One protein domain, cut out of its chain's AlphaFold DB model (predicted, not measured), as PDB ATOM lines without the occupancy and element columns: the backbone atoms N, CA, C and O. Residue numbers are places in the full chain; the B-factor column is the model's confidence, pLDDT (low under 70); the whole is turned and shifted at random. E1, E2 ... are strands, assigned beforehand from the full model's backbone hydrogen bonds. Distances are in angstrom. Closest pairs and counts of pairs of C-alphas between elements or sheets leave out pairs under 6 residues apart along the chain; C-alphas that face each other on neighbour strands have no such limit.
ATOM      1  N   ARG A 505     110.890 154.212 103.390       90.38
ATOM      2  CA  ARG A 505     112.250 154.603 103.008       90.38
ATOM      3  C   ARG A 505     112.848 155.551 104.034       90.38
ATOM      4  O   ARG A 505     112.197 156.526 104.417       90.38
ATOM      5  N   GLN A 506     114.056 155.237 104.486       87.56
ATOM      6  CA  GLN A 506     114.790 155.999 105.486       87.56
ATOM      7  C   GLN A 506     116.273 156.057 105.124       87.56
ATOM      8  O   GLN A 506     116.843 155.086 104.625       87.56
ATOM      9  N   ASN A 507     116.910 157.182 105.451       89.06
ATOM     10  CA  ASN A 507     118.364 157.264 105.444       89.06
ATOM     11  C   ASN A 507     118.899 156.499 106.655       89.06
ATOM     12  O   ASN A 507     118.685 156.914 107.794       89.06
ATOM     13  N   VAL A 508     119.597 155.400 106.399       88.50
ATOM     14  CA  VAL A 508     120.232 154.555 107.414       88.50
ATOM     15  C   VAL A 508     121.742 154.572 107.232       88.50
ATOM     16  O   VAL A 508     122.251 154.744 106.125       88.50
ATOM     17  N   LEU A 509     122.468 154.427 108.337       89.75
ATOM     18  CA  LEU A 509     123.921 154.352 108.313       89.75
ATOM     19  C   LEU A 509     124.331 152.917 107.969       89.75
ATOM     20  O   LEU A 509     124.023 151.995 108.723       89.75
ATOM     21  N   ILE A 510     125.005 152.733 106.838       88.56
ATOM     22  CA  ILE A 510     125.462 151.438 106.332       88.56
ATOM     23  C   ILE A 510     126.968 151.302 106.551       88.56
ATOM     24  O   ILE A 510     127.738 152.210 106.234       88.56
ATOM     25  N   ASP A 511     127.388 150.155 107.081       87.56
ATOM     26  CA  ASP A 511     128.787 149.728 107.108       87.56
ATOM     27  C   ASP A 511     129.184 149.281 105.696       87.56
ATOM     28  O   ASP A 511     128.640 148.303 105.178       87.56
ATOM     29  N   LYS A 512     130.127 149.983 105.062       85.06
ATOM     30  CA  LYS A 512     130.537 149.697 103.678       85.06
ATOM     31  C   LYS A 512     131.220 148.342 103.523       85.06
ATOM     32  O   LYS A 512     131.204 147.787 102.428       85.06
ATOM     33  N   ASP A 513     131.800 147.807 104.594       84.56
ATOM     34  CA  ASP A 513     132.514 146.531 104.552       84.56
ATOM     35  C   ASP A 513     131.535 145.349 104.582       84.56
ATOM     36  O   ASP A 513     131.808 144.292 104.013       84.56
ATOM     37  N   THR A 514     130.378 145.522 105.231       82.06
ATOM     38  CA  THR A 514     129.398 144.441 105.436       82.06
ATOM     39  C   THR A 514     128.047 144.675 104.768       82.06
ATOM     40  O   THR A 514     127.216 143.771 104.770       82.06
ATOM     41  N   SER A 515     127.806 145.867 104.215       81.12
ATOM     42  CA  SER A 515     126.507 146.330 103.695       81.12
ATOM     43  C   SER A 515     125.338 146.220 104.690       81.12
ATOM     44  O   SER A 515     124.175 146.284 104.293       81.12
ATOM     45  N   ASN A 516     125.623 146.069 105.988       82.19
ATOM     46  CA  ASN A 516     124.616 146.008 107.042       82.19
ATOM     47  C   ASN A 516     124.374 147.391 107.654       82.19
ATOM     48  O   ASN A 516     125.267 148.239 107.679       82.19
ATOM     49  N   ILE A 517     123.182 147.582 108.225       84.44
ATOM     50  CA  ILE A 517     122.898 148.749 109.066       84.44
ATOM     51  C   ILE A 517     123.816 148.722 110.292       84.44
ATOM     52  O   ILE A 517     123.889 147.719 111.006       84.44
ATOM     53  N   VAL A 518     124.475 149.850 110.548       82.94
ATOM     54  CA  VAL A 518     125.260 150.089 111.760       82.94
ATOM     55  C   VAL A 518     124.307 150.181 112.943       82.94
ATOM     56  O   VAL A 518     123.407 151.026 112.968       82.94
ATOM     57  N   LYS A 519     124.490 149.309 113.936       79.81
ATOM     58  CA  LYS A 519     123.624 149.307 115.118       79.81
ATOM     59  C   LYS A 519     123.920 150.511 116.006       79.81
ATOM     60  O   LYS A 519     125.041 151.010 116.064       79.81
ATOM     61  N   PHE A 520     122.907 150.956 116.744       71.81
ATOM     62  CA  PHE A 520     123.064 152.056 117.690       71.81
ATOM     63  C   PHE A 520     124.158 151.737 118.725       71.81
ATOM     64  O   PHE A 520     124.078 150.734 119.434       71.81
ATOM     65  N   GLY A 521     125.174 152.602 118.808       72.62
ATOM     66  CA  GLY A 521     126.318 152.442 119.712       72.62
ATOM     67  C   GLY A 521     127.497 151.639 119.149       72.62
ATOM     68  O   GLY A 521     128.501 151.511 119.843       72.62
ATOM     69  N   GLU A 522     127.421 151.119 117.918       78.44
ATOM     70  CA  GLU A 522     128.595 150.563 117.239       78.44
ATOM     71  C   GLU A 522     129.471 151.688 116.670       78.44
ATOM     72  O   GLU A 522     129.023 152.507 115.868       78.44
ATOM     73  N   GLU A 523     130.748 151.708 117.055       80.06
ATOM     74  CA  GLU A 523     131.745 152.570 116.421       80.06
ATOM     75  C   GLU A 523     132.306 151.868 115.182       80.06
ATOM     76  O   GLU A 523     133.031 150.872 115.268       80.06
ATOM     77  N   LYS A 524     131.953 152.388 114.007       83.62
ATOM     78  CA  LYS A 524     132.406 151.893 112.706       83.62
ATOM     79  C   LYS A 524     133.092 153.021 111.948       83.62
ATOM     80  O   LYS A 524     132.577 154.131 111.867       83.62
ATOM     81  N   THR A 525     134.269 152.733 111.404       83.88
ATOM     82  CA  THR A 525     135.121 153.731 110.741       83.88
ATOM     83  C   THR A 525     134.808 153.897 109.254       83.88
ATOM     84  O   THR A 525     135.056 154.970 108.711       83.88
ATOM     85  N   ASN A 526     134.246 152.875 108.597       89.75
ATOM     86  CA  ASN A 526     133.932 152.881 107.167       89.75
ATOM     87  C   ASN A 526     132.416 152.839 106.915       89.75
ATOM     88  O   ASN A 526     131.852 151.806 106.560       89.75
ATOM     89  N   VAL A 527     131.740 153.968 107.140       90.88
ATOM     90  CA  VAL A 527     130.272 154.068 107.087       90.88
ATOM     91  C   VAL A 527     129.793 155.134 106.108       90.88
ATOM     92  O   VAL A 527     130.491 156.115 105.852       90.88
ATOM     93  N   GLU A 528     128.581 154.976 105.580       91.31
ATOM     94  CA  GLU A 528     127.889 156.029 104.832       91.31
ATOM     95  C   GLU A 528     126.376 155.997 105.028       91.31
ATOM     96  O   GLU A 528     125.789 154.951 105.293       91.31
ATOM     97  N   TRP A 529     125.740 157.158 104.890       90.56
ATOM     98  CA  TRP A 529     124.285 157.259 104.883       90.56
ATOM     99  C   TRP A 529     123.748 156.871 103.507       90.56
ATOM    100  O   TRP A 529     124.141 157.468 102.505       90.56
ATOM    101  N   GLN A 530     122.841 155.899 103.472       89.81
ATOM    102  CA  GLN A 530     122.164 155.457 102.254       89.81
ATOM    103  C   GLN A 530     120.647 155.440 102.468       89.81
ATOM    104  O   GLN A 530     120.170 155.105 103.555       89.81
ATOM    105  N   ASP A 531     119.890 155.792 101.428       91.44
ATOM    106  CA  ASP A 531     118.429 155.711 101.432       91.44
ATOM    107  C   ASP A 531     117.985 154.284 101.089       91.44
ATOM    108  O   ASP A 531     118.179 153.812  99.966       91.44
ATOM    109  N   HIS A 532     117.361 153.612 102.052       91.25
ATOM    110  CA  HIS A 532     116.925 152.222 101.942       91.25
ATOM    111  C   HIS A 532     115.495 152.042 102.413       91.25
ATOM    112  O   HIS A 532     114.985 152.831 103.211       91.25
ATOM    113  N   MET A 533     114.853 150.959 101.971       90.50
ATOM    114  CA  MET A 533     113.665 150.487 102.661       90.50
ATOM    115  C   MET A 533     114.067 149.950 104.031       90.50
ATOM    116  O   MET A 533     114.640 148.868 104.136       90.50
ATOM    117  N   ALA A 534     113.760 150.702 105.082       90.94
ATOM    118  CA  ALA A 534     114.120 150.350 106.443       90.94
ATOM    119  C   ALA A 534     112.957 150.610 107.394       90.94
ATOM    120  O   ALA A 534     112.242 151.611 107.290       90.94
ATOM    121  N   ILE A 535     112.780 149.699 108.342       92.12
ATOM    122  CA  ILE A 535     111.742 149.791 109.366       92.12
ATOM    123  C   ILE A 535     112.347 149.599 110.749       92.12
ATOM    124  O   ILE A 535     113.368 148.937 110.896       92.12
ATOM    125  N   GLU A 536     111.702 150.156 111.762       91.75
ATOM    126  CA  GLU A 536     112.095 149.997 113.159       91.75
ATOM    127  C   GLU A 536     111.252 148.886 113.794       91.75
ATOM    128  O   GLU A 536     110.024 148.879 113.662       91.75
ATOM    129  N   ASP A 537     111.895 147.929 114.462       94.19
ATOM    130  CA  ASP A 537     111.183 146.922 115.248       94.19
ATOM    131  C   ASP A 537     110.887 147.426 116.677       94.19
ATOM    132  O   ASP A 537     111.340 148.488 117.098       94.19
ATOM    133  N   VAL A 538     110.134 146.663 117.471       94.25
ATOM    134  CA  VAL A 538     109.770 147.056 118.851       94.25
ATOM    135  C   VAL A 538     110.954 147.287 119.796       94.25
ATOM    136  O   VAL A 538     110.758 147.806 120.893       94.25
ATOM    137  N   SER A 539     112.162 146.849 119.433       90.44
ATOM    138  CA  SER A 539     113.366 147.093 120.227       90.44
ATOM    139  C   SER A 539     114.071 148.402 119.872       90.44
ATOM    140  O   SER A 539     115.034 148.761 120.548       90.44
ATOM    141  N   GLY A 540     113.577 149.121 118.860       89.38
ATOM    142  CA  GLY A 540     114.185 150.334 118.324       89.38
ATOM    143  C   GLY A 540     115.303 150.065 117.315       89.38
ATOM    144  O   GLY A 540     116.019 150.981 116.917       89.38
ATOM    145  N   GLU A 541     115.497 148.805 116.917       88.19
ATOM    146  CA  GLU A 541     116.505 148.431 115.929       88.19
ATOM    147  C   GLU A 541     115.940 148.573 114.513       88.19
ATOM    148  O   GLU A 541     114.862 148.058 114.200       88.19
ATOM    149  N   PHE A 542     116.701 149.236 113.641       88.88
ATOM    150  CA  PHE A 542     116.381 149.312 112.222       88.88
ATOM    151  C   PHE A 542     116.706 148.005 111.499       88.88
ATOM    152  O   PHE A 542     117.786 147.431 111.646       88.88
ATOM    153  N   VAL A 543     115.770 147.568 110.662       89.19
ATOM    154  CA  VAL A 543     115.885 146.420 109.767       89.19
ATOM    155  C   VAL A 543     115.851 146.928 108.339       89.19
ATOM    156  O   VAL A 543     114.859 147.524 107.921       89.19
ATOM    157  N   CYS A 544     116.918 146.667 107.590       88.81
ATOM    158  CA  CYS A 544     116.946 146.948 106.164       88.81
ATOM    159  C   CYS A 544     116.249 145.829 105.393       88.81
ATOM    160  O   CYS A 544     116.581 144.657 105.570       88.81
ATOM    161  N   LEU A 545     115.299 146.191 104.537       88.56
ATOM    162  CA  LEU A 545     114.503 145.256 103.744       88.56
ATOM    163  C   LEU A 545     115.052 145.073 102.325       88.56
ATOM    164  O   LEU A 545     114.739 144.072 101.686       88.56
ATOM    165  N   ASP A 546     115.848 146.026 101.835       88.44
ATOM    166  CA  ASP A 546     116.422 146.031 100.482       88.44
ATOM    167  C   ASP A 546     117.956 146.158 100.453       88.44
ATOM    168  O   ASP A 546     118.539 146.287  99.375       88.44
ATOM    169  N   CYS A 547     118.627 146.086 101.607       82.56
ATOM    170  CA  CYS A 547     120.087 146.043 101.647       82.56
ATOM    171  C   CYS A 547     120.601 144.712 101.065       82.56
ATOM    172  O   CYS A 547     120.000 143.659 101.311       82.56
ATOM    173  N   PRO A 548     121.729 144.716 100.334       71.06
ATOM    174  CA  PRO A 548     122.339 143.492  99.829       71.06
ATOM    175  C   PRO A 548     122.705 142.555 100.986       71.06
ATOM    176  O   PRO A 548     123.475 142.923 101.870       71.06
ATOM    177  N   ALA A 549     122.192 141.325 100.975       59.72
ATOM    178  CA  ALA A 549     122.627 140.311 101.927       59.72
ATOM    179  C   ALA A 549     124.067 139.895 101.589       59.72
ATOM    180  O   ALA A 549     124.305 139.210 100.592       59.72
ATOM    181  N   VAL A 550     125.041 140.295 102.409       51.19
ATOM    182  CA  VAL A 550     126.393 139.739 102.303       51.19
ATOM    183  C   VAL A 550     126.336 138.322 102.861       51.19
ATOM    184  O   VAL A 550     126.151 138.123 104.062       51.19
ATOM    185  N   ASN A 551     126.451 137.324 101.978       41.91
ATOM    186  CA  ASN A 551     126.642 135.938 102.397       41.91
ATOM    187  C   ASN A 551     127.818 135.909 103.378       41.91
ATOM    188  O   ASN A 551     128.900 136.367 102.998       41.91
ATOM    189  N   PRO A 552     127.651 135.397 104.610       41.34
ATOM    190  CA  PRO A 552     128.777 135.260 105.510       41.34
ATOM    191  C   PRO A 552     129.789 134.351 104.819       41.34
ATOM    192  O   PRO A 552     129.508 133.181 104.554       41.34
ATOM    193  N   THR A 553     130.951 134.901 104.474       30.67
ATOM    194  CA  THR A 553     132.083 134.096 104.034       30.67
ATOM    195  C   THR A 553     132.324 133.078 105.146       30.67
ATOM    196  O   THR A 553     132.487 133.502 106.295       30.67
ATOM    197  N   PRO A 554     132.293 131.760 104.872       31.36
ATOM    198  CA  PRO A 554     132.589 130.771 105.895       31.36
ATOM    199  C   PRO A 554     133.989 131.082 106.420       31.36
ATOM    200  O   PRO A 554     134.972 131.007 105.683       31.36
ATOM    201  N   THR A 555     134.062 131.550 107.662       30.73
ATOM    202  CA  THR A 555     135.343 131.772 108.325       30.73
ATOM    203  C   THR A 555     135.894 130.379 108.654       30.73
ATOM    204  O   THR A 555     135.122 129.573 109.182       30.73
ATOM    205  N   PRO A 556     137.139 130.059 108.254       35.53
ATOM    206  CA  PRO A 556     137.706 128.712 108.354       35.53
ATOM    207  C   PRO A 556     137.818 128.181 109.784       35.53
ATOM    208  O   PRO A 556     137.985 129.002 110.718       35.53
TER     209      PRO A 556
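Overview. This is residues 505 to 556 of the 556 residues of the protein "Penicillin-insensitive transglycosylase" of Candidatus Shapirobacteria bacterium RIFOXYB1_FULL_38_38 (UniProt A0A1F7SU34). With little regular structure, this is a small antiparallel sheet, E1 - E2 - E3, that turns a corner where E2 bends; a loop, residues 512 to 526, joins E1 to E2, and a tail, residues 545 to 556, follows E3. The printed part has 52 residues, with three named strands in that order and no named helix; the class is all strand, with 20 residues in named elements. It is only just compact, close to loose, with a radius of gyration of the C-alphas of 11.5 A, and spans 35 by 21 by 21 A.

Arrangement. E2, residues 527 to 536, bends by 94 degrees at residue 533. Residues 527 to 533 pair with E1, residues 505 to 511; N 508 and O 530 are within hydrogen-bond range at 2.9 A. Residues 534 to 536 pair with E3, residues 542 to 544; N 543 and O 535 are within range at 2.8 A. Both pairs are hairpins, together a meander, each strand the antiparallel neighbour of the one before.

Along the chain. E1 runs 17.7 A from C-alpha 505 at (112.250, 154.603, 103.008). E2 measures 19.6 A; E3, 6.5 A, ends with C-alpha 544 at (116.946, 146.948, 106.164).

Size, cuts and confidence. The C-alphas farthest apart, of Arg 505 and Pro 556, are 36.7 A apart. The printed part has no cut; the link E1 to E2 is long. Residues 549 to 556 have pLDDT under 70.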